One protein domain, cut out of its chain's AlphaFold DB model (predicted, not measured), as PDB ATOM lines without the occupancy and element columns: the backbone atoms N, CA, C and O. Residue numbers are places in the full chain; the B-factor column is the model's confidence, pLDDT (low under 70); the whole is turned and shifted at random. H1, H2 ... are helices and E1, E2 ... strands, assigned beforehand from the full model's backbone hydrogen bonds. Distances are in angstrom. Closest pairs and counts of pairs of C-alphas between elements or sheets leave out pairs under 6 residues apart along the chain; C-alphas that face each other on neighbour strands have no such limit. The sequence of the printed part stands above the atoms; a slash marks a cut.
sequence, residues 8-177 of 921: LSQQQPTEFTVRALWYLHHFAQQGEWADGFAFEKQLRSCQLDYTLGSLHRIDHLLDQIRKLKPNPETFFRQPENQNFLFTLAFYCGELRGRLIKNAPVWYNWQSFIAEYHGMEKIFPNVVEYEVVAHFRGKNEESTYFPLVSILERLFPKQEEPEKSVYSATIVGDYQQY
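This is residues 8 to 177 of the 921 residues of an uncharacterized protein of Simonsiella muelleri ATCC 29453 (UniProt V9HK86). One long helix, H5, runs through the middle of the domain, with H1 crossing it and H7 and H8 packed on it; a small three-stranded sheet packs along it with strand E2. The helical hairpin of H2 and H3 lies beyond, with H3 packed on H7 and H8, while the short H6 lies over the edge strand E1 on the sheet's other face and the four-residue H4 lies far from the middle, shortly before H5. The printed part has 170 residues with eight named helices and three named strands, in the order H1 H2 H3 H4 H5 E1 H6 E2 E3 H7 H8; the class is mostly helix, and the sheet's order is E1 - E2 - E3, all antiparallel. The whole is compact, with a radius of gyration of the C-alphas of 15.7 A, and rounded, spanning 46 by 36 by 35 A.

Start at Leu 8 and go on to C-alpha 15 at (-11.730, -3.626, 26.745), where H1 begins; it runs 20.0 A through residues 15 to 28. Next come H2, residues 40 to 45, and H3, residues 52 to 67, which is 24.0 A long. H4 is residues 72 to 75. Find C-alpha 79 at (-14.465, -20.338, 36.645): from there H5, residues 79 to 100, runs 31.5 A to C-alpha 100 at (7.362, -10.006, 16.358). E1, residues 105 to 108, is followed directly by H6, residues 109 to 115. After residues 116 to 130, a stretch with no named element, come E2, residues 131 to 136 and 16.6 A long, and E3, residues 141 to 144. H7 is residues 146 to 154, 12.8 A long, and H8, residues 165 to 169, ends at C-alpha 169 at (3.571, -19.345, 20.079).

Begin with the sheet, where E1 and E2 are antiparallel at 149 degrees, with N 105 and O 134 2.9 A apart, within hydrogen-bond range. E2 and E3 form a hairpin, antiparallel at 159 degrees, with N 135 and O 142 2.8 A apart, also within range. The arrangement is three layers, helices on both faces of a sheet: H1 and H5 on one face, H6 on the other. H5 lies over E2 at a height of 8.8 A and runs along the strands, at 12 degrees to E2 on the local plane. H6 lies over E1 at a height of 8.6 A. H1 stands up from the sheet, its line rising 59 degrees. Look at Ala 20 and Phe 90: H1 and H5 touch there, about perpendicular at 80 degrees, with these closest C-alphas 5.7 A apart. H5 touches H7 at a steep tilt of 57 degrees, opposite ways, the closest C-alphas being those of Ala 89 and Pro 146, 5.0 A apart. H5 also touches H8, with the closest C-alphas, of Arg 96 and Thr 169, 5.6 A apart. H3 touches H7 at a steep tilt of 43 degrees, the same way, with the C-alphas of Arg 66 and Leu 154 closest at 5.1 A. H2 and H3, a hairpin, only just touch, with 3 pairs of C-alphas within 8 A, the closest being those of Gln 42 and Leu 61, 7.1 A apart. H4 touches no helix. Every O i to N i+4 pair is within hydrogen-bond range in H1, H2, H5, H6, H7 and H8, and 11 of 12 in H3; H4 is too short for such a pair.

The two C-alphas farthest apart, those of Leu 8 and Leu 68, are 48.4 A from each other. The printed part has no cut. The links from H1 to H2 and from H6 to E2 are long. The mean pLDDT of the printed part is 90.9; look at residues 137 to 140 for the four under 70.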
ATOM      1  N   LEU A   8      -6.777   7.109  13.547       88.25
ATOM      2  CA  LEU A   8      -7.493   7.203  14.829       88.25
ATOM      3  C   LEU A   8      -8.612   6.162  14.947       88.25
ATOM      4  O   LEU A   8      -9.057   5.868  16.051       88.25
ATOM      5  N   SER A   9      -9.051   5.586  13.827       82.50
ATOM      6  CA  SER A   9      -9.992   4.458  13.809       82.50
ATOM      7  C   SER A   9      -9.297   3.094  13.836       82.50
ATOM      8  O   SER A   9      -9.924   2.073  14.104       82.50
ATOM      9  N   GLN A  10      -7.993   3.056  13.564       76.50
ATOM     10  CA  GLN A  10      -7.244   1.815  13.405       76.50
ATOM     11  C   GLN A  10      -6.473   1.430  14.655       76.50
ATOM     12  O   GLN A  10      -6.094   2.286  15.447       76.50
ATOM     13  N   GLN A  11      -6.216   0.124  14.799       73.31
ATOM     14  CA  GLN A  11      -5.378  -0.436  15.867       73.31
ATOM     15  C   GLN A  11      -5.799   0.035  17.269       73.31
ATOM     16  O   GLN A  11      -4.964   0.224  18.153       73.31
ATOM     17  N   GLN A  12      -7.103   0.232  17.474       84.69
ATOM     18  CA  GLN A  12      -7.629   0.697  18.748       84.69
ATOM     19  C   GLN A  12      -7.519  -0.417  19.792       84.69
ATOM     20  O   GLN A  12      -7.944  -1.545  19.524       84.69
ATOM     21  N   PRO A  13      -6.965  -0.141  20.984       87.19
ATOM     22  CA  PRO A  13      -7.050  -1.091  22.081       87.19
ATOM     23  C   PRO A  13      -8.514  -1.317  22.461       87.19
ATOM     24  O   PRO A  13      -9.365  -0.440  22.319       87.19
ATOM     25  N   THR A  14      -8.806  -2.509  22.963       90.81
ATOM     26  CA  THR A  14     -10.162  -2.929  23.335       90.81
ATOM     27  C   THR A  14     -10.282  -3.090  24.848       90.81
ATOM     28  O   THR A  14      -9.293  -3.177  25.576       90.81
ATOM     29  N   GLU A  15     -11.506  -3.232  25.346       90.12
ATOM     30  CA  GLU A  15     -11.730  -3.626  26.745       90.12
ATOM     31  C   GLU A  15     -11.159  -5.010  27.059       90.12
ATOM     32  O   GLU A  15     -10.664  -5.255  28.158       90.12
ATOM     33  N   PHE A  16     -11.160  -5.910  26.075       93.56
ATOM     34  CA  PHE A  16     -10.569  -7.231  26.238       93.56
ATOM     35  C   PHE A  16      -9.032  -7.167  26.319       93.56
ATOM     36  O   PHE A  16      -8.425  -7.988  27.000       93.56
ATOM     37  N   THR A  17      -8.407  -6.140  25.728       93.25
ATOM     38  CA  THR A  17      -6.974  -5.828  25.902       93.25
ATOM     39  C   THR A  17      -6.666  -5.436  27.341       93.25
ATOM     40  O   THR A  17      -5.738  -5.978  27.938       93.25
ATOM     41  N   VAL A  18      -7.489  -4.573  27.939       92.12
ATOM     42  CA  VAL A  18      -7.366  -4.202  29.358       92.12
ATOM     43  C   VAL A  18      -7.539  -5.424  30.254       92.12
ATOM     44  O   VAL A  18      -6.743  -5.638  31.166       92.12
ATOM     45  N   ARG A  19      -8.535  -6.272  29.962       92.62
ATOM     46  CA  ARG A  19      -8.749  -7.526  30.692       92.62
ATOM     47  C   ARG A  19      -7.518  -8.428  30.619       92.62
ATOM     48  O   ARG A  19      -7.062  -8.893  31.658       92.62
ATOM     49  N   ALA A  20      -6.955  -8.643  29.432       94.06
ATOM     50  CA  ALA A  20      -5.760  -9.466  29.256       94.06
ATOM     51  C   ALA A  20      -4.586  -8.979  30.120       94.06
ATOM     52  O   ALA A  20      -3.943  -9.767  30.817       94.06
ATOM     53  N   LEU A  21      -4.352  -7.665  30.124       92.50
ATOM     54  CA  LEU A  21      -3.298  -7.040  30.919       92.50
ATOM     55  C   LEU A  21      -3.556  -7.142  32.423       92.50
ATOM     56  O   LEU A  21      -2.632  -7.459  33.172       92.50
ATOM     57  N   TRP A  22      -4.806  -6.956  32.856       91.56
ATOM     58  CA  TRP A  22      -5.198  -7.156  34.248       91.56
ATOM     59  C   TRP A  22      -4.924  -8.591  34.712       91.56
ATOM     60  O   TRP A  22      -4.282  -8.767  35.742       91.56
ATOM     61  N   TYR A  23      -5.305  -9.614  33.933       93.81
ATOM     62  CA  TYR A  23      -5.051 -11.023  34.278       93.81
ATOM     63  C   TYR A  23      -3.560 -11.294  34.510       93.81
ATOM     64  O   TYR A  23      -3.178 -11.922  35.500       93.81
ATOM     65  N   LEU A  24      -2.710 -10.799  33.609       93.62
ATOM     66  CA  LEU A  24      -1.264 -10.989  33.699       93.62
ATOM     67  C   LEU A  24      -0.657 -10.245  34.887       93.62
ATOM     68  O   LEU A  24       0.182 -10.803  35.595       93.62
ATOM     69  N   HIS A  25      -1.093  -9.009  35.127       90.38
ATOM     70  CA  HIS A  25      -0.618  -8.204  36.246       90.38
ATOM     71  C   HIS A  25      -1.049  -8.792  37.594       90.38
ATOM     72  O   HIS A  25      -0.210  -8.992  38.472       90.38
ATOM     73  N   HIS A  26      -2.329  -9.146  37.720       90.75
ATOM     74  CA  HIS A  26      -2.918  -9.748  38.916       90.75
ATOM     75  C   HIS A  26      -2.245 -11.080  39.258       90.75
ATOM     76  O   HIS A  26      -1.863 -11.322  40.405       90.75
ATOM     77  N   PHE A  27      -1.986 -11.916  38.244       93.56
ATOM     78  CA  PHE A  27      -1.218 -13.143  38.431       93.56
ATOM     79  C   PHE A  27       0.216 -12.852  38.894       93.56
ATOM     80  O   PHE A  27       0.673 -13.458  39.867       93.56
ATOM     81  N   ALA A  28       0.926 -11.922  38.246       90.50
ATOM     82  CA  ALA A  28       2.307 -11.576  38.591       90.50
ATOM     83  C   ALA A  28       2.448 -11.029  40.024       90.50
ATOM     84  O   ALA A  28       3.429 -11.339  40.700       90.50
ATOM     85  N   GLN A  29       1.455 -10.276  40.505       88.69
ATOM     86  CA  GLN A  29       1.433  -9.684  41.848       88.69
ATOM     87  C   GLN A  29       0.933 -10.618  42.956       88.69
ATOM     88  O   GLN A  29       0.889 -10.209  44.110       88.69
ATOM     89  N   GLN A  30       0.595 -11.868  42.633       85.56
ATOM     90  CA  GLN A  30       0.015 -12.814  43.595       85.56
ATOM     91  C   GLN A  30      -1.325 -12.345  44.183       85.56
ATOM     92  O   GLN A  30      -1.606 -12.581  45.354       85.56
ATOM     93  N   GLY A  31      -2.151 -11.684  43.369       82.69
ATOM     94  CA  GLY A  31      -3.480 -11.254  43.788       82.69
ATOM     95  C   GLY A  31      -4.445 -12.423  44.023       82.69
ATOM     96  O   GLY A  31      -4.333 -13.477  43.396       82.69
ATOM     97  N   GLU A  32      -5.412 -12.226  44.923       87.38
ATOM     98  CA  GLU A  32      -6.453 -13.212  45.235       87.38
ATOM     99  C   GLU A  32      -7.523 -13.276  44.132       87.38
ATOM    100  O   GLU A  32      -7.931 -12.253  43.578       87.38
ATOM    101  N   TRP A  33      -8.000 -14.480  43.807       89.75
ATOM    102  CA  TRP A  33      -9.008 -14.708  42.768       89.75
ATOM    103  C   TRP A  33     -10.360 -15.024  43.404       89.75
ATOM    104  O   TRP A  33     -10.504 -16.064  44.044       89.75
ATOM    105  N   ALA A  34     -11.354 -14.154  43.199       83.50
ATOM    106  CA  ALA A  34     -12.691 -14.308  43.784       83.50
ATOM    107  C   ALA A  34     -13.354 -15.647  43.409       83.50
ATOM    108  O   ALA A  34     -13.904 -16.327  44.270       83.50
ATOM    109  N   ASP A  35     -13.220 -16.055  42.146       88.56
ATOM    110  CA  ASP A  35     -13.775 -17.311  41.626       88.56
ATOM    111  C   ASP A  35     -12.760 -18.474  41.648       88.56
ATOM    112  O   ASP A  35     -12.947 -19.496  40.989       88.56
ATOM    113  N   GLY A  36     -11.654 -18.317  42.383       92.88
ATOM    114  CA  GLY A  36     -10.560 -19.285  42.445       92.88
ATOM    115  C   GLY A  36      -9.660 -19.313  41.202       92.88
ATOM    116  O   GLY A  36      -9.896 -18.648  40.190       92.88
ATOM    117  N   PHE A  37      -8.581 -20.097  41.290       96.00
ATOM    118  CA  PHE A  37      -7.610 -20.285  40.209       96.00
ATOM    119  C   PHE A  37      -7.066 -21.715  40.214       96.00
ATOM    120  O   PHE A  37      -6.351 -22.138  41.127       96.00
ATOM    121  N   ALA A  38      -7.387 -22.483  39.176       96.00
ATOM    122  CA  ALA A  38      -6.952 -23.867  39.079       96.00
ATOM    123  C   ALA A  38      -5.453 -23.962  38.770       96.00
ATOM    124  O   ALA A  38      -4.910 -23.211  37.963       96.00
ATOM    125  N   PHE A  39      -4.774 -24.921  39.404       96.31
ATOM    126  CA  PHE A  39      -3.346 -25.195  39.192       96.31
ATOM    127  C   PHE A  39      -2.417 -23.984  39.414       96.31
ATOM    128  O   PHE A  39      -1.316 -23.939  38.863       96.31
ATOM    129  N   GLU A  40      -2.828 -23.005  40.228       95.50
ATOM    130  CA  GLU A  40      -2.098 -21.744  40.403       95.50
ATOM    131  C   GLU A  40      -0.646 -21.963  40.843       95.50
ATOM    132  O   GLU A  40       0.289 -21.446  40.230       95.50
ATOM    133  N   LYS A  41      -0.437 -22.790  41.873       94.69
ATOM    134  CA  LYS A  41       0.898 -23.102  42.406       94.69
ATOM    135  C   LYS A  41       1.803 -23.710  41.334       94.69
ATOM    136  O   LYS A  41       2.985 -23.378  41.252       94.69
ATOM    137  N   GLN A  42       1.250 -24.596  40.513       97.19
ATOM    138  CA  GLN A  42       1.969 -25.244  39.427       97.19
ATOM    139  C   GLN A  42       2.276 -24.251  38.299       97.19
ATOM    140  O   GLN A  42       3.407 -24.221  37.811       97.19
ATOM    141  N   LEU A  43       1.336 -23.374  37.934       97.06
ATOM    142  CA  LEU A  43       1.589 -22.331  36.941       97.06
ATOM    143  C   LEU A  43       2.658 -21.337  37.420       97.06
ATOM    144  O   LEU A  43       3.541 -20.966  36.653       97.06
ATOM    145  N   ARG A  44       2.661 -20.973  38.708       95.06
ATOM    146  CA  ARG A  44       3.718 -20.134  39.303       95.06
ATOM    147  C   ARG A  44       5.095 -20.789  39.212       95.06
ATOM    148  O   ARG A  44       6.078 -20.107  38.930       95.06
ATOM    149  N   SER A  45       5.170 -22.114  39.365       95.50
ATOM    150  CA  SER A  45       6.424 -22.861  39.181       95.50
ATOM    151  C   SER A  45       6.945 -22.835  37.739       95.50
ATOM    152  O   SER A  45       8.141 -23.016  37.521       95.50
ATOM    153  N   CYS A  46       6.080 -22.533  36.762       96.38
ATOM    154  CA  CYS A  46       6.487 -22.337  35.374       96.38
ATOM    155  C   CYS A  46       7.191 -20.999  35.133       96.38
ATOM    156  O   CYS A  46       7.672 -20.812  34.023       96.38
ATOM    157  N   GLN A  47       7.274 -20.096  36.121       94.75
ATOM    158  CA  GLN A  47       7.973 -18.805  36.025       94.75
ATOM    159  C   GLN A  47       7.638 -18.067  34.721       94.75
ATOM    160  O   GLN A  47       8.379 -18.146  33.742       94.75
ATOM    161  N   LEU A  48       6.497 -17.380  34.691       95.31
ATOM    162  CA  LEU A  48       6.015 -16.626  33.529       95.31
ATOM    163  C   LEU A  48       6.852 -15.346  33.295       95.31
ATOM    164  O   LEU A  48       6.364 -14.229  33.413       95.31
ATOM    165  N   ASP A  49       8.134 -15.520  32.981       94.44
ATOM    166  CA  ASP A  49       9.204 -14.507  32.939       94.44
ATOM    167  C   ASP A  49       9.457 -13.901  31.544       94.44
ATOM    168  O   ASP A  49      10.222 -12.948  31.402       94.44
ATOM    169  N   TYR A  50       8.765 -14.440  30.540       95.38
ATOM    170  CA  TYR A  50       8.846 -14.107  29.111       95.38
ATOM    171  C   TYR A  50      10.146 -14.576  28.454       95.38
ATOM    172  O   TYR A  50      10.636 -13.945  27.523       95.38
ATOM    173  N   THR A  51      10.677 -15.704  28.923       96.00
ATOM    174  CA  THR A  51      11.714 -16.489  28.239       96.00
ATOM    175  C   THR A  51      11.088 -17.532  27.312       96.00
ATOM    176  O   THR A  51       9.950 -17.950  27.517       96.00
ATOM    177  N   LEU A  52      11.819 -18.019  26.307       95.75
ATOM    178  CA  LEU A  52      11.342 -19.148  25.493       95.75
ATOM    179  C   LEU A  52      11.187 -20.436  26.330       95.75
ATOM    180  O   LEU A  52      10.309 -21.261  26.073       95.75
ATOM    181  N   GLY A  53      12.003 -20.591  27.373       96.31
ATOM    182  CA  GLY A  53      11.971 -21.709  28.310       96.31
ATOM    183  C   GLY A  53      10.693 -21.775  29.145       96.31
ATOM    184  O   GLY A  53      10.283 -22.871  29.532       96.31
ATOM    185  N   SER A  54      10.010 -20.650  29.382       96.88
ATOM    186  CA  SER A  54       8.723 -20.649  30.089       96.88
ATOM    187  C   SER A  54       7.643 -21.424  29.329       96.88
ATOM    188  O   SER A  54       6.861 -22.144  29.947       96.88
ATOM    189  N   LEU A  55       7.651 -21.373  27.992       97.00
ATOM    190  CA  LEU A  55       6.718 -22.116  27.145       97.00
ATOM    191  C   LEU A  55       6.932 -23.632  27.252       97.00
ATOM    192  O   LEU A  55       5.961 -24.382  27.301       97.00
ATOM    193  N   HIS A  56       8.180 -24.097  27.378       95.75
ATOM    194  CA  HIS A  56       8.458 -25.515  27.640       95.75
ATOM    195  C   HIS A  56       7.971 -25.957  29.023       95.75
ATOM    196  O   HIS A  56       7.433 -27.056  29.172       95.75
ATOM    197  N   ARG A  57       8.132 -25.100  30.040       97.31
ATOM    198  CA  ARG A  57       7.607 -25.372  31.388       97.31
ATOM    199  C   ARG A  57       6.079 -25.452  31.374       97.31
ATOM    200  O   ARG A  57       5.516 -26.355  31.992       97.31
ATOM    201  N   ILE A  58       5.425 -24.582  30.604       97.75
ATOM    202  CA  ILE A  58       3.981 -24.626  30.345       97.75
ATOM    203  C   ILE A  58       3.577 -25.932  29.651       97.75
ATOM    204  O   ILE A  58       2.664 -26.604  30.127       97.75
ATOM    205  N   ASP A  59       4.257 -26.332  28.573       97.00
ATOM    206  CA  ASP A  59       3.967 -27.586  27.863       97.00
ATOM    207  C   ASP A  59       4.021 -28.795  28.812       97.00
ATOM    208  O   ASP A  59       3.117 -29.637  28.805       97.00
ATOM    209  N   HIS A  60       5.040 -28.845  29.673       96.44
ATOM    210  CA  HIS A  60       5.191 -29.892  30.681       96.44
ATOM    211  C   HIS A  60       4.079 -29.857  31.743       96.44
ATOM    212  O   HIS A  60       3.570 -30.908  32.135       96.44
ATOM    213  N   LEU A  61       3.661 -28.669  32.196       97.75
ATOM    214  CA  LEU A  61       2.526 -28.523  33.111       97.75
ATOM    215  C   LEU A  61       1.231 -29.057  32.485       97.75
ATOM    216  O   LEU A  61       0.507 -29.821  33.123       97.75
ATOM    217  N   LEU A  62       0.947 -28.702  31.232       96.75
ATOM    218  CA  LEU A  62      -0.246 -29.183  30.535       96.75
ATOM    219  C   LEU A  62      -0.223 -30.712  30.374       96.75
ATOM    220  O   LEU A  62      -1.248 -31.359  30.591       96.75
ATOM    221  N   ASP A  63       0.942 -31.316  30.105       94.81
ATOM    222  CA  ASP A  63       1.088 -32.778  30.075       94.81
ATOM    223  C   ASP A  63       0.820 -33.425  31.444       94.81
ATOM    224  O   ASP A  63       0.244 -34.514  31.520       94.81
ATOM    225  N   GLN A  64       1.223 -32.775  32.542       95.62
ATOM    226  CA  GLN A  64       0.924 -33.243  33.899       95.62
ATOM    227  C   GLN A  64      -0.571 -33.161  34.217       95.62
ATOM    228  O   GLN A  64      -1.118 -34.110  34.779       95.62
ATOM    229  N   ILE A  65      -1.238 -32.074  33.824       95.81
ATOM    230  CA  ILE A  65      -2.687 -31.912  34.005       95.81
ATOM    231  C   ILE A  65      -3.446 -32.948  33.168       95.81
ATOM    232  O   ILE A  65      -4.347 -33.606  33.685       95.81
ATOM    233  N   ARG A  66      -3.039 -33.187  31.912       93.75
ATOM    234  CA  ARG A  66      -3.648 -34.212  31.046       93.75
ATOM    235  C   ARG A  66      -3.613 -35.607  31.677       93.75
ATOM    236  O   ARG A  66      -4.580 -36.355  31.552       93.75
ATOM    237  N   LYS A  67      -2.543 -35.965  32.400       93.12
ATOM    238  CA  LYS A  67      -2.445 -37.263  33.106       93.12
ATOM    239  C   LYS A  67      -3.532 -37.459  34.169       93.12
ATOM    240  O   LYS A  67      -3.850 -38.604  34.482       93.12
ATOM    241  N   LEU A  68      -4.132 -36.377  34.676       93.62
ATOM    242  CA  LEU A  68      -5.279 -36.424  35.593       93.62
ATOM    243  C   LEU A  68      -6.599 -36.774  34.883       93.62
ATOM    244  O   LEU A  68      -7.598 -37.010  35.555       93.62
ATOM    245  N   LYS A  69      -6.602 -36.822  33.543       89.81
ATOM    246  CA  LYS A  69      -7.767 -37.078  32.680       89.81
ATOM    247  C   LYS A  69      -8.972 -36.173  33.003       89.81
ATOM    248  O   LYS A  69     -10.060 -36.689  33.269       89.81
ATOM    249  N   PRO A  70      -8.800 -34.834  33.000       91.31
ATOM    250  CA  PRO A  70      -9.920 -33.918  33.194       91.31
ATOM    251  C   PRO A  70     -10.989 -34.115  32.109       91.31
ATOM    252  O   PRO A  70     -10.669 -34.434  30.965       91.31
ATOM    253  N   ASN A  71     -12.264 -33.920  32.458       90.12
ATOM    254  CA  ASN A  71     -13.359 -33.995  31.492       90.12
ATOM    255  C   ASN A  71     -13.416 -32.692  30.665       90.12
ATOM    256  O   ASN A  71     -13.638 -31.635  31.260       90.12
ATOM    257  N   PRO A  72     -13.275 -32.744  29.325       86.88
ATOM    258  CA  PRO A  72     -13.269 -31.548  28.481       86.88
ATOM    259  C   PRO A  72     -14.530 -30.680  28.615       86.88
ATOM    260  O   PRO A  72     -14.432 -29.454  28.656       86.88
ATOM    261  N   GLU A  73     -15.714 -31.294  28.716       82.81
ATOM    262  CA  GLU A  73     -16.997 -30.578  28.707       82.81
ATOM    263  C   GLU A  73     -17.223 -29.744  29.971       82.81
ATOM    264  O   GLU A  73     -17.834 -28.673  29.915       82.81
ATOM    265  N   THR A  74     -16.750 -30.233  31.119       89.44
ATOM    266  CA  THR A  74     -16.907 -29.541  32.405       89.44
ATOM    267  C   THR A  74     -15.723 -28.643  32.726       89.44
ATOM    268  O   THR A  74     -15.912 -27.644  33.420       89.44
ATOM    269  N   PHE A  75     -14.529 -28.943  32.201       93.19
ATOM    270  CA  PHE A  75     -13.307 -28.212  32.528       93.19
ATOM    271  C   PHE A  75     -13.429 -26.720  32.211       93.19
ATOM    272  O   PHE A  75     -13.198 -25.900  33.092       93.19
ATOM    273  N   PHE A  76     -13.869 -26.351  31.004       88.62
ATOM    274  CA  PHE A  76     -14.007 -24.937  30.625       88.62
ATOM    275  C   PHE A  76     -15.175 -24.224  31.325       88.62
ATOM    276  O   PHE A  76     -15.208 -23.001  31.366       88.62
ATOM    277  N   ARG A  77     -16.152 -24.951  31.880       88.69
ATOM    278  CA  ARG A  77     -17.312 -24.341  32.562       88.69
ATOM    279  C   ARG A  77     -16.997 -23.880  33.984       88.69
ATOM    280  O   ARG A  77     -17.766 -23.108  34.544       88.69
ATOM    281  N   GLN A  78     -15.904 -24.372  34.559       93.69
ATOM    282  CA  GLN A  78     -15.452 -24.015  35.899       93.69
ATOM    283  C   GLN A  78     -14.687 -22.678  35.865       93.69
ATOM    284  O   GLN A  78     -13.688 -22.589  35.143       93.69
ATOM    285  N   PRO A  79     -15.120 -21.649  36.618       93.81
ATOM    286  CA  PRO A  79     -14.465 -20.338  36.645       93.81
ATOM    287  C   PRO A  79     -12.963 -20.396  36.961       93.81
ATOM    288  O   PRO A  79     -12.153 -19.739  36.304       93.81
ATOM    289  N   GLU A  80     -12.563 -21.253  37.899       95.12
ATOM    290  CA  GLU A  80     -11.174 -21.431  38.311       95.12
ATOM    291  C   GLU A  80     -10.282 -21.947  37.168       95.12
ATOM    292  O   GLU A  80      -9.120 -21.542  37.045       95.12
ATOM    293  N   ASN A  81     -10.827 -22.791  36.287       95.69
ATOM    294  CA  ASN A  81     -10.126 -23.291  35.104       95.69
ATOM    295  C   ASN A  81     -10.107 -22.251  33.980       95.69
ATOM    296  O   ASN A  81      -9.117 -22.165  33.254       95.69
ATOM    297  N   GLN A  82     -11.163 -21.444  33.833       93.88
ATOM    298  CA  GLN A  82     -11.163 -20.325  32.884       93.88
ATOM    299  C   GLN A  82     -10.061 -19.325  33.236       93.88
ATOM    300  O   GLN A  82      -9.316 -18.907  32.350       93.88
ATOM    301  N   ASN A  83      -9.890 -19.009  34.525       95.38
ATOM    302  CA  ASN A  83      -8.826 -18.115  34.976       95.38
ATOM    303  C   ASN A  83      -7.428 -18.658  34.643       95.38
ATOM    304  O   ASN A  83      -6.584 -17.918  34.127       95.38
ATOM    305  N   PHE A  84      -7.212 -19.962  34.844       97.19
ATOM    306  CA  PHE A  84      -5.990 -20.656  34.428       97.19
ATOM    307  C   PHE A  84      -5.754 -20.565  32.911       97.19
ATOM    308  O   PHE A  84      -4.687 -20.126  32.473       97.19
ATOM    309  N   LEU A  85      -6.755 -20.932  32.104       96.62
ATOM    310  CA  LEU A  85      -6.654 -20.964  30.643       96.62
ATOM    311  C   LEU A  85      -6.435 -19.574  30.040       96.62
ATOM    312  O   LEU A  85      -5.587 -19.414  29.163       96.62
ATOM    313  N   PHE A  86      -7.164 -18.564  30.516       96.31
ATOM    314  CA  PHE A  86      -7.052 -17.195  30.015       96.31
ATOM    315  C   PHE A  86      -5.711 -16.570  30.382       96.31
ATOM    316  O   PHE A  86      -5.067 -15.989  29.512       96.31
ATOM    317  N   THR A  87      -5.223 -16.766  31.611       97.31
ATOM    318  CA  THR A  87      -3.882 -16.295  32.004       97.31
ATOM    319  C   THR A  87      -2.805 -16.879  31.092       97.31
ATOM    320  O   THR A  87      -1.936 -16.151  30.610       97.31
ATOM    321  N   LEU A  88      -2.888 -18.180  30.797       97.69
ATOM    322  CA  LEU A  88      -1.948 -18.850  29.901       97.69
ATOM    323  C   LEU A  88      -2.062 -18.340  28.458       97.69
ATOM    324  O   LEU A  88      -1.048 -18.077  27.812       97.69
ATOM    325  N   ALA A  89      -3.291 -18.169  27.963       97.81
ATOM    326  CA  ALA A  89      -3.559 -17.657  26.625       97.81
ATOM    327  C   ALA A  89      -2.996 -16.241  26.443       97.81
ATOM    328  O   ALA A  89      -2.255 -15.996  25.487       97.81
ATOM    329  N   PHE A  90      -3.279 -15.344  27.393       97.62
ATOM    330  CA  PHE A  90      -2.756 -13.981  27.402       97.62
ATOM    331  C   PHE A  90      -1.233 -13.964  27.469       97.62
ATOM    332  O   PHE A  90      -0.587 -13.240  26.712       97.62
ATOM    333  N   TYR A  91      -0.641 -14.823  28.299       97.56
ATOM    334  CA  TYR A  91       0.809 -14.935  28.403       97.56
ATOM    335  C   TYR A  91       1.453 -15.329  27.068       97.56
ATOM    336  O   TYR A  91       2.409 -14.685  26.629       97.56
ATOM    337  N   CYS A  92       0.893 -16.335  26.388       96.81
ATOM    338  CA  CYS A  92       1.383 -16.789  25.087       96.81
ATOM    339  C   CYS A  92       1.248 -15.695  24.019       96.81
ATOM    340  O   CYS A  92       2.189 -15.455  23.265       96.81
ATOM    341  N   GLY A  93       0.116 -14.985  23.964       95.38
ATOM    342  CA  GLY A  93      -0.058 -13.884  23.009       95.38
ATOM    343  C   GLY A  93       0.895 -12.711  23.256       95.38
ATOM    344  O   GLY A  93       1.470 -12.191  22.302       95.38
ATOM    345  N   GLU A  94       1.143 -12.334  24.513       94.88
ATOM    346  CA  GLU A  94       2.120 -11.288  24.852       94.88
ATOM    347  C   GLU A  94       3.566 -11.704  24.550       94.88
ATOM    348  O   GLU A  94       4.386 -10.875  24.153       94.88
ATOM    349  N   LEU A  95       3.914 -12.978  24.753       94.94
ATOM    350  CA  LEU A  95       5.232 -13.506  24.393       94.94
ATOM    351  C   LEU A  95       5.415 -13.483  22.870       94.94
ATOM    352  O   LEU A  95       6.419 -12.972  22.375       94.94
ATOM    353  N   ARG A  96       4.399 -13.933  22.124       93.56
ATOM    354  CA  ARG A  96       4.362 -13.836  20.659       93.56
ATOM    355  C   ARG A  96       4.524 -12.396  20.175       93.56
ATOM    356  O   ARG A  96       5.322 -12.154  19.275       93.56
ATOM    357  N   GLY A  97       3.823 -11.448  20.800       91.62
ATOM    358  CA  GLY A  97       3.928 -10.026  20.475       91.62
ATOM    359  C   GLY A  97       5.342  -9.468  20.634       91.62
ATOM    360  O   GLY A  97       5.823  -8.755  19.756       91.62
ATOM    361  N   ARG A  98       6.056  -9.857  21.699       92.25
ATOM    362  CA  ARG A  98       7.470  -9.485  21.902       92.25
ATOM    363  C   ARG A  98       8.382 -10.012  20.799       92.25
ATOM    364  O   ARG A  98       9.236  -9.269  20.322       92.25
ATOM    365  N   LEU A  99       8.184 -11.258  20.364       90.81
ATOM    366  CA  LEU A  99       8.995 -11.870  19.305       90.81
ATOM    367  C   LEU A  99       8.856 -11.136  17.967       90.81
ATOM    368  O   LEU A  99       9.853 -10.898  17.290       90.81
ATOM    369  N   ILE A 100       7.634 -10.734  17.611       88.88
ATOM    370  CA  ILE A 100       7.362 -10.006  16.358       88.88
ATOM    371  C   ILE A 100       7.430  -8.480  16.509       88.88
ATOM    372  O   ILE A 100       7.177  -7.763  15.543       88.88
ATOM    373  N   LYS A 101       7.748  -7.983  17.714       88.38
ATOM    374  CA  LYS A 101       7.804  -6.554  18.069       88.38
ATOM    375  C   LYS A 101       6.504  -5.805  17.742       88.38
ATOM    376  O   LYS A 101       6.535  -4.671  17.272       88.38
ATOM    377  N   ASN A 102       5.363  -6.447  17.992       87.12
ATOM    378  CA  ASN A 102       4.037  -5.878  17.775       87.12
ATOM    379  C   ASN A 102       3.078  -6.264  18.908       87.12
ATOM    380  O   ASN A 102       2.963  -7.441  19.254       87.12
ATOM    381  N   ALA A 103       2.400  -5.281  19.495       90.25
ATOM    382  CA  ALA A 103       1.493  -5.513  20.611       90.25
ATOM    383  C   ALA A 103       0.222  -6.234  20.137       90.25
ATOM    384  O   ALA A 103      -0.348  -5.844  19.115       90.25
ATOM    385  N   PRO A 104      -0.254  -7.268  20.854       92.00
ATOM    386  CA  PRO A 104      -1.540  -7.865  20.538       92.00
ATOM    387  C   PRO A 104      -2.676  -6.922  20.942       92.00
ATOM    388  O   PRO A 104      -2.752  -6.465  22.089       92.00
ATOM    389  N   VAL A 105      -3.606  -6.723  20.011       92.56
ATOM    390  CA  VAL A 105      -4.955  -6.254  20.323       92.56
ATOM    391  C   VAL A 105      -5.797  -7.481  20.626       92.56
ATOM    392  O   VAL A 105      -5.943  -8.378  19.790       92.56
ATOM    393  N   TRP A 106      -6.315  -7.547  21.844       94.50
ATOM    394  CA  TRP A 106      -7.068  -8.703  22.303       94.50
ATOM    395  C   TRP A 106      -8.548  -8.550  21.976       94.50
ATOM    396  O   TRP A 106      -9.131  -7.488  22.176       94.50
ATOM    397  N   TYR A 107      -9.182  -9.627  21.536       94.44
ATOM    398  CA  TYR A 107     -10.624  -9.695  21.326       94.44
ATOM    399  C   TYR A 107     -11.170 -10.972  21.958       94.44
ATOM    400  O   TYR A 107     -10.473 -11.989  22.022       94.44
ATOM    401  N   ASN A 108     -12.429 -10.920  22.389       94.81
ATOM    402  CA  ASN A 108     -13.218 -12.143  22.458       94.81
ATOM    403  C   ASN A 108     -13.764 -12.474  21.060       94.81
ATOM    404  O   ASN A 108     -13.790 -11.600  20.186       94.81
ATOM    405  N   TRP A 109     -14.230 -13.701  20.841       94.00
ATOM    406  CA  TRP A 109     -14.729 -14.120  19.526       94.00
ATOM    407  C   TRP A 109     -15.785 -13.158  18.953       94.00
ATOM    408  O   TRP A 109     -15.684 -12.716  17.809       94.00
ATOM    409  N   GLN A 110     -16.764 -12.760  19.771       93.50
ATOM    410  CA  GLN A 110     -17.865 -11.901  19.329       93.50
ATOM    411  C   GLN A 110     -17.385 -10.519  18.858       93.50
ATOM    412  O   GLN A 110     -17.801 -10.052  17.798       93.50
ATOM    413  N   SER A 111     -16.499  -9.871  19.620       92.25
ATOM    414  CA  SER A 111     -15.922  -8.572  19.243       92.25
ATOM    415  C   SER A 111     -14.986  -8.682  18.041       92.25
ATOM    416  O   SER A 111     -14.957  -7.772  17.216       92.25
ATOM    417  N   PHE A 112     -14.277  -9.806  17.891       92.31
ATOM    418  CA  PHE A 112     -13.438 -10.059  16.724       92.31
ATOM    419  C   PHE A 112     -14.273 -10.152  15.442       92.31
ATOM    420  O   PHE A 112     -13.977  -9.476  14.465       92.31
ATOM    421  N   ILE A 113     -15.359 -10.928  15.431       92.75
ATOM    422  CA  ILE A 113     -16.219 -11.058  14.240       92.75
ATOM    423  C   ILE A 113     -16.993  -9.764  13.931       92.75
ATOM    424  O   ILE A 113     -17.267  -9.471  12.762       92.75
ATOM    425  N   ALA A 114     -17.329  -8.980  14.959       90.12
ATOM    426  CA  ALA A 114     -17.949  -7.668  14.787       90.12
ATOM    427  C   ALA A 114     -17.018  -6.666  14.084       90.12
ATOM    428  O   ALA A 114     -17.501  -5.857  13.303       90.12
ATOM    429  N   GLU A 115     -15.710  -6.738  14.327       86.31
ATOM    430  CA  GLU A 115     -14.707  -5.894  13.663       86.31
ATOM    431  C   GLU A 115     -14.304  -6.457  12.285       86.31
ATOM    432  O   GLU A 115     -14.226  -5.732  11.295       86.31
ATOM    433  N   TYR A 116     -14.083  -7.773  12.196       87.50
ATOM    434  CA  TYR A 116     -13.616  -8.463  10.990       87.50
ATOM    435  C   TYR A 116     -14.742  -9.289  10.364       87.50
ATOM    436  O   TYR A 116     -14.753 -10.526  10.397       87.50
ATOM    437  N   HIS A 117     -15.706  -8.586   9.770       84.56
ATOM    438  CA  HIS A 117     -16.850  -9.206   9.109       84.56
ATOM    439  C   HIS A 117     -16.425 -10.274   8.083       84.56
ATOM    440  O   HIS A 117     -15.537 -10.065   7.259       84.56
ATOM    441  N   GLY A 118     -17.095 -11.428   8.109       85.56
ATOM    442  CA  GLY A 118     -16.821 -12.558   7.211       85.56
ATOM    443  C   GLY A 118     -15.859 -13.611   7.771       85.56
ATOM    444  O   GLY A 118     -15.858 -14.736   7.267       85.56
ATOM    445  N   MET A 119     -15.130 -13.307   8.852       89.62
ATOM    446  CA  MET A 119     -14.252 -14.273   9.529       89.62
ATOM    447  C   MET A 119     -15.015 -15.409  10.232       89.62
ATOM    448  O   MET A 119     -14.441 -16.469  10.461       89.62
ATOM    449  N   GLU A 120     -16.316 -15.252  10.496       91.38
ATOM    450  CA  GLU A 120     -17.173 -16.264  11.144       91.38
ATOM    451  C   GLU A 120     -17.209 -17.592  10.376       91.38
ATOM    452  O   GLU A 120     -17.287 -18.666  10.968       91.38
ATOM    453  N   LYS A 121     -17.106 -17.534   9.042       89.75
ATOM    454  CA  LYS A 121     -17.086 -18.733   8.191       89.75
ATOM    455  C   LYS A 121     -15.797 -19.540   8.343       89.75
ATOM    456  O   LYS A 121     -15.793 -20.731   8.049       89.75
ATOM    457  N   ILE A 122     -14.712 -18.878   8.735       90.94
ATOM    458  CA  ILE A 122     -13.380 -19.470   8.894       90.94
ATOM    459  C   ILE A 122     -13.186 -19.906  10.352       90.94
ATOM    460  O   ILE A 122     -12.681 -20.997  10.611       90.94
ATOM    461  N   PHE A 123     -13.638 -19.077  11.295       91.38
ATOM    462  CA  PHE A 123     -13.511 -19.282  12.734       91.38
ATOM    463  C   PHE A 123     -14.910 -19.360  13.376       91.38
ATOM    464  O   PHE A 123     -15.446 -18.328  13.791       91.38
ATOM    465  N   PRO A 124     -15.530 -20.557  13.445       92.25
ATOM    466  CA  PRO A 124     -16.837 -20.740  14.080       92.25
ATOM    467  C   PRO A 124     -16.819 -20.381  15.573       92.25
ATOM    468  O   PRO A 124     -15.766 -20.375  16.201       92.25
ATOM    469  N   ASN A 125     -17.986 -20.126  16.166       92.88
ATOM    470  CA  ASN A 125     -18.102 -19.845  17.600       92.88
ATOM    471  C   ASN A 125     -17.867 -21.115  18.443       92.88
ATOM    472  O   ASN A 125     -18.809 -21.838  18.775       92.88
ATOM    473  N   VAL A 126     -16.600 -21.405  18.737       91.69
ATOM    474  CA  VAL A 126     -16.147 -22.522  19.576       91.69
ATOM    475  C   VAL A 126     -15.093 -22.038  20.572       91.69
ATOM    476  O   VAL A 126     -14.438 -21.017  20.354       91.69
ATOM    477  N   VAL A 127     -14.912 -22.785  21.662       90.56
ATOM    478  CA  VAL A 127     -14.079 -22.394  22.814       90.56
ATOM    479  C   VAL A 127     -12.627 -22.104  22.416       90.56
ATOM    480  O   VAL A 127     -12.002 -21.188  22.947       90.56
ATOM    481  N   GLU A 128     -12.088 -22.841  21.450       92.00
ATOM    482  CA  GLU A 128     -10.724 -22.687  20.943       92.00
ATOM    483  C   GLU A 128     -10.459 -21.302  20.330       92.00
ATOM    484  O   GLU A 128      -9.309 -20.858  20.298       92.00
ATOM    485  N   TYR A 129     -11.508 -20.616  19.866       94.38
ATOM    486  CA  TYR A 129     -11.435 -19.286  19.257       94.38
ATOM    487  C   TYR A 129     -11.977 -18.173  20.159       94.38
ATOM    488  O   TYR A 129     -12.033 -17.023  19.726       94.38
ATOM    489  N   GLU A 130     -12.329 -18.485  21.410       93.88
ATOM    490  CA  GLU A 130     -12.890 -17.512  22.354       93.88
ATOM    491  C   GLU A 130     -11.922 -16.363  22.648       93.88
ATOM    492  O   GLU A 130     -12.345 -15.222  22.805       93.88
ATOM    493  N   VAL A 131     -10.616 -16.649  22.697       95.94
ATOM    494  CA  VAL A 131      -9.562 -15.675  23.001       95.94
ATOM    495  C   VAL A 131      -8.702 -15.448  21.764       95.94
ATOM    496  O   VAL A 131      -8.006 -16.358  21.304       95.94
ATOM    497  N   VAL A 132      -8.719 -14.217  21.256       95.94
ATOM    498  CA  VAL A 132      -8.061 -13.848  20.000       95.94
ATOM    499  C   VAL A 132      -6.995 -12.788  20.257       95.94
ATOM    500  O   VAL A 132      -7.302 -11.698  20.739       95.94
ATOM    501  N   ALA A 133      -5.745 -13.096  19.911       94.94
ATOM    502  CA  ALA A 133      -4.660 -12.123  19.824       94.94
ATOM    503  C   ALA A 133      -4.492 -11.713  18.361       94.94
ATOM    504  O   ALA A 133      -4.067 -12.521  17.532       94.94
ATOM    505  N   HIS A 134      -4.825 -10.470  18.039       92.75
ATOM    506  CA  HIS A 134      -4.676  -9.947  16.691       92.75
ATOM    507  C   HIS A 134      -3.519  -8.946  16.623       92.75
ATOM    508  O   HIS A 134      -3.390  -8.066  17.474       92.75
ATOM    509  N   PHE A 135      -2.680  -9.081  15.602       88.62
ATOM    510  CA  PHE A 135      -1.486  -8.275  15.376       88.62
ATOM    511  C   PHE A 135      -1.588  -7.611  14.004       88.62
ATOM    512  O   PHE A 135      -1.664  -8.304  12.990       88.62
ATOM    513  N   ARG A 136      -1.544  -6.279  13.949       76.81
ATOM    514  CA  ARG A 136      -1.500  -5.533  12.680       76.81
ATOM    515  C   ARG A 136      -0.117  -4.922  12.485       76.81
ATOM    516  O   ARG A 136       0.262  -4.018  13.224       76.81
ATOM    517  N   GLY A 137       0.669  -5.444  11.551       65.62
ATOM    518  CA  GLY A 137       1.946  -4.858  11.132       65.62
ATOM    519  C   GLY A 137       1.761  -3.808  10.031       65.62
ATOM    520  O   GLY A 137       0.658  -3.618   9.528       65.62
ATOM    521  N   LYS A 138       2.851  -3.147   9.609       57.00
ATOM    522  CA  LYS A 138       2.807  -2.153   8.514       57.00
ATOM    523  C   LYS A 138       2.279  -2.732   7.189       57.00
ATOM    524  O   LYS A 138       1.652  -1.996   6.440       57.00
ATOM    525  N   ASN A 139       2.515  -4.025   6.928       54.72
ATOM    526  CA  ASN A 139       2.194  -4.678   5.651       54.72
ATOM    527  C   ASN A 139       1.440  -6.020   5.783       54.72
ATOM    528  O   ASN A 139       1.053  -6.580   4.763       54.72
ATOM    529  N   GLU A 140       1.241  -6.552   6.995       68.81
ATOM    530  CA  GLU A 140       0.627  -7.871   7.218       68.81
ATOM    531  C   GLU A 140      -0.207  -7.884   8.505       68.81
ATOM    532  O   GLU A 140       0.203  -7.331   9.527       68.81
ATOM    533  N   GLU A 141      -1.366  -8.543   8.463       80.75
ATOM    534  CA  GLU A 141      -2.199  -8.825   9.633       80.75
ATOM    535  C   GLU A 141      -2.058 -10.301  10.015       80.75
ATOM    536  O   GLU A 141      -2.086 -11.188   9.159       80.75
ATOM    537  N   SER A 142      -1.905 -10.581  11.307       87.06
ATOM    538  CA  SER A 142      -1.771 -11.937  11.835       87.06
ATOM    539  C   SER A 142      -2.729 -12.140  12.998       87.06
ATOM    540  O   SER A 142      -2.770 -11.342  13.932       87.06
ATOM    541  N   THR A 143      -3.475 -13.239  12.963       92.44
ATOM    542  CA  THR A 143      -4.372 -13.637  14.049       92.44
ATOM    543  C   THR A 143      -3.838 -14.901  14.704       92.44
ATOM    544  O   THR A 143      -3.493 -15.872  14.028       92.44
ATOM    545  N   TYR A 144      -3.774 -14.893  16.030       94.69
ATOM    546  CA  TYR A 144      -3.365 -16.024  16.847       94.69
ATOM    547  C   TYR A 144      -4.472 -16.383  17.836       94.69
ATOM    548  O   TYR A 144      -5.038 -15.514  18.497       94.69
ATOM    549  N   PHE A 145      -4.743 -17.681  17.952       95.81
ATOM    550  CA  PHE A 145      -5.729 -18.250  18.867       95.81
ATOM    551  C   PHE A 145      -4.996 -19.141  19.876       95.81
ATOM    552  O   PHE A 145      -4.804 -20.332  19.614       95.81
ATOM    553  N   PRO A 146      -4.521 -18.588  21.009       96.19
ATOM    554  CA  PRO A 146      -3.679 -19.336  21.941       96.19
ATOM    555  C   PRO A 146      -4.367 -20.592  22.490       96.19
ATOM    556  O   PRO A 146      -3.717 -21.622  22.685       96.19
ATOM    557  N   LEU A 147      -5.689 -20.528  22.694       95.81
ATOM    558  CA  LEU A 147      -6.470 -21.639  23.237       95.81
ATOM    559  C   LEU A 147      -6.448 -22.881  22.340       95.81
ATOM    560  O   LEU A 147      -6.518 -23.980  22.878       95.81
ATOM    561  N   VAL A 148      -6.249 -22.747  21.022       94.62
ATOM    562  CA  VAL A 148      -6.140 -23.897  20.104       94.62
ATOM    563  C   VAL A 148      -5.023 -24.847  20.539       94.62
ATOM    564  O   VAL A 148      -5.254 -26.040  20.689       94.62
ATOM    565  N   SER A 149      -3.805 -24.340  20.762       94.50
ATOM    566  CA  SER A 149      -2.669 -25.183  21.170       94.50
ATOM    567  C   SER A 149      -2.770 -25.658  22.617       94.50
ATOM    568  O   SER A 149      -2.318 -26.754  22.939       94.50
ATOM    569  N   ILE A 150      -3.368 -24.847  23.491       95.94
ATOM    570  CA  ILE A 150      -3.510 -25.170  24.915       95.94
ATOM    571  C   ILE A 150      -4.513 -26.313  25.095       95.94
ATOM    572  O   ILE A 150      -4.221 -27.294  25.780       95.94
ATOM    573  N   LEU A 151      -5.678 -26.201  24.453       94.31
ATOM    574  CA  LEU A 151      -6.739 -27.197  24.527       94.31
ATOM    575  C   LEU A 151      -6.373 -28.468  23.762       94.31
ATOM    576  O   LEU A 151      -6.622 -29.541  24.294       94.31
ATOM    577  N   GLU A 152      -5.698 -28.380  22.608       92.69
ATOM    578  CA  GLU A 152      -5.182 -29.573  21.913       92.69
ATOM    579  C   GLU A 152      -4.185 -30.345  22.787       92.69
ATOM    580  O   GLU A 152      -4.178 -31.573  22.795       92.69
ATOM    581  N   ARG A 153      -3.360 -29.655  23.587       92.94
ATOM    582  CA  ARG A 153      -2.421 -30.339  24.482       92.94
ATOM    583  C   ARG A 153      -3.107 -30.972  25.695       92.94
ATOM    584  O   ARG A 153      -2.684 -32.048  26.121       92.94
ATOM    585  N   LEU A 154      -4.149 -30.338  26.242       93.69
ATOM    586  CA  LEU A 154      -4.933 -30.867  27.368       93.69
ATOM    587  C   LEU A 154      -5.881 -32.002  26.956       93.69
ATOM    588  O   LEU A 154      -6.018 -32.981  27.691       93.69
ATOM    589  N   PHE A 155      -6.509 -31.872  25.788       93.06
ATOM    590  CA  PHE A 155      -7.577 -32.731  25.279       93.06
ATOM    591  C   PHE A 155      -7.309 -33.137  23.816       93.06
ATOM    592  O   PHE A 155      -8.099 -32.793  22.933       93.06
ATOM    593  N   PRO A 156      -6.199 -33.844  23.533       89.38
ATOM    594  CA  PRO A 156      -5.840 -34.191  22.165       89.38
ATOM    595  C   PRO A 156      -6.873 -35.138  21.552       89.38
ATOM    596  O   PRO A 156      -7.417 -36.019  22.227       89.38
ATOM    597  N   LYS A 157      -7.129 -34.981  20.249       83.75
ATOM    598  CA  LYS A 157      -8.005 -35.910  19.506       83.75
ATOM    599  C   LYS A 157      -7.334 -37.262  19.243       83.75
ATOM    600  O   LYS A 157      -8.026 -38.241  18.974       83.75
ATOM    601  N   GLN A 158      -6.005 -37.300  19.299       80.38
ATOM    602  CA  GLN A 158      -5.164 -38.486  19.133       80.38
ATOM    603  C   GLN A 158      -4.434 -38.816  20.448       80.38
ATOM    604  O   GLN A 158      -4.517 -38.059  21.413       80.38
ATOM    605  N   GLU A 159      -3.735 -39.956  20.517       74.94
ATOM    606  CA  GLU A 159      -3.004 -40.358  21.736       74.94
ATOM    607  C   GLU A 159      -1.901 -39.363  22.128       74.94
ATOM    608  O   GLU A 159      -1.674 -39.136  23.320       74.94
ATOM    609  N   GLU A 160      -1.258 -38.732  21.144       78.19
ATOM    610  CA  GLU A 160      -0.268 -37.677  21.352       78.19
ATOM    611  C   GLU A 160      -0.771 -36.332  20.808       78.19
ATOM    612  O   GLU A 160      -1.449 -36.298  19.778       78.19
ATOM    613  N   PRO A 161      -0.461 -35.210  21.482       82.00
ATOM    614  CA  PRO A 161      -0.875 -33.891  21.025       82.00
ATOM    615  C   PRO A 161      -0.107 -33.492  19.760       82.00
ATOM    616  O   PRO A 161       1.123 -33.446  19.761       82.00
ATOM    617  N   GLU A 162      -0.825 -33.114  18.702       76.31
ATOM    618  CA  GLU A 162      -0.204 -32.686  17.437       76.31
ATOM    619  C   GLU A 162       0.506 -31.325  17.546       76.31
ATOM    620  O   GLU A 162       1.378 -30.999  16.739       76.31
ATOM    621  N   LYS A 163       0.123 -30.501  18.529       78.19
ATOM    622  CA  LYS A 163       0.614 -29.129  18.705       78.19
ATOM    623  C   LYS A 163       1.189 -28.932  20.101       78.19
ATOM    624  O   LYS A 163       0.562 -29.286  21.100       78.19
ATOM    625  N   SER A 164       2.365 -28.314  20.183       89.75
ATOM    626  CA  SER A 164       2.885 -27.784  21.448       89.75
ATOM    627  C   SER A 164       2.598 -26.293  21.572       89.75
ATOM    628  O   SER A 164       2.569 -25.581  20.564       89.75
ATOM    629  N   VAL A 165       2.411 -25.812  22.802       92.69
ATOM    630  CA  VAL A 165       2.265 -24.379  23.075       92.69
ATOM    631  C   VAL A 165       3.518 -23.650  22.606       92.69
ATOM    632  O   VAL A 165       3.395 -22.659  21.890       92.69
ATOM    633  N   TYR A 166       4.708 -24.204  22.880       93.94
ATOM    634  CA  TYR A 166       5.971 -23.665  22.377       93.94
ATOM    635  C   TYR A 166       5.931 -23.410  20.862       93.94
ATOM    636  O   TYR A 166       6.053 -22.268  20.430       93.94
ATOM    637  N   SER A 167       5.669 -24.447  20.059       91.69
ATOM    638  CA  SER A 167       5.677 -24.370  18.589       91.69
ATOM    639  C   SER A 167       4.599 -23.446  18.013       91.69
ATOM    640  O   SER A 167       4.798 -22.853  16.957       91.69
ATOM    641  N   ALA A 168       3.458 -23.319  18.694       92.94
ATOM    642  CA  ALA A 168       2.342 -22.497  18.239       92.94
ATOM    643  C   ALA A 168       2.533 -21.010  18.574       92.94
ATOM    644  O   ALA A 168       1.962 -20.141  17.903       92.94
ATOM    645  N   THR A 169       3.297 -20.711  19.627       93.75
ATOM    646  CA  THR A 169       3.571 -19.345  20.079       93.75
ATOM    647  C   THR A 169       4.780 -18.729  19.374       93.75
ATOM    648  O   THR A 169       4.728 -17.543  19.045       93.75
ATOM    649  N   ILE A 170       5.848 -19.498  19.123       92.19
ATOM    650  CA  ILE A 170       7.068 -18.970  18.489       92.19
ATOM    651  C   ILE A 170       6.829 -18.587  17.022       92.19
ATOM    652  O   ILE A 170       6.332 -19.371  16.219       92.19
ATOM    653  N   VAL A 171       7.192 -17.357  16.668       88.44
ATOM    654  CA  VAL A 171       7.139 -16.794  15.310       88.44
ATOM    655  C   VAL A 171       8.189 -15.686  15.189       88.44
ATOM    656  O   VAL A 171       8.739 -15.241  16.196       88.44
ATOM    657  N   GLY A 172       8.457 -15.224  13.965       84.12
ATOM    658  CA  GLY A 172       9.441 -14.171  13.710       84.12
ATOM    659  C   GLY A 172      10.870 -14.627  14.008       84.12
ATOM    660  O   GLY A 172      11.196 -15.808  13.885       84.12
ATOM    661  N   ASP A 173      11.713 -13.694  14.442       82.06
ATOM    662  CA  ASP A 173      13.151 -13.906  14.627       82.06
ATOM    663  C   ASP A 173      13.487 -14.553  15.987       82.06
ATOM    664  O   ASP A 173      14.412 -14.132  16.677       82.06
ATOM    665  N   TYR A 174      12.726 -15.559  16.430       87.94
ATOM    666  CA  TYR A 174      12.925 -16.190  17.746       87.94
ATOM    667  C   TYR A 174      14.275 -16.916  17.874       87.94
ATOM    668  O   TYR A 174      14.774 -17.085  18.979       87.94
ATOM    669  N   GLN A 175      14.878 -17.313  16.747       91.62
ATOM    670  CA  GLN A 175      16.168 -18.014  16.682       91.62
ATOM    671  C   GLN A 175      17.347 -17.177  17.202       91.62
ATOM    672  O   GLN A 175      18.414 -17.730  17.442       91.62
ATOM    673  N   GLN A 176      17.170 -15.861  17.360       91.50
ATOM    674  CA  GLN A 176      18.195 -14.973  17.913       91.50
ATOM    675  C   GLN A 176      18.272 -15.005  19.452       91.50
ATOM    676  O   GLN A 176      19.151 -14.357  20.009       91.50
ATOM    677  N   TYR A 177      17.345 -15.696  20.123       91.00
ATOM    678  CA  TYR A 177      17.260 -15.760  21.583       91.00
ATOM    679  C   TYR A 177      17.512 -17.186  22.077       91.00
ATOM    680  O   TYR A 177      16.920 -18.141  21.562       91.00
TER     681      TYR A 177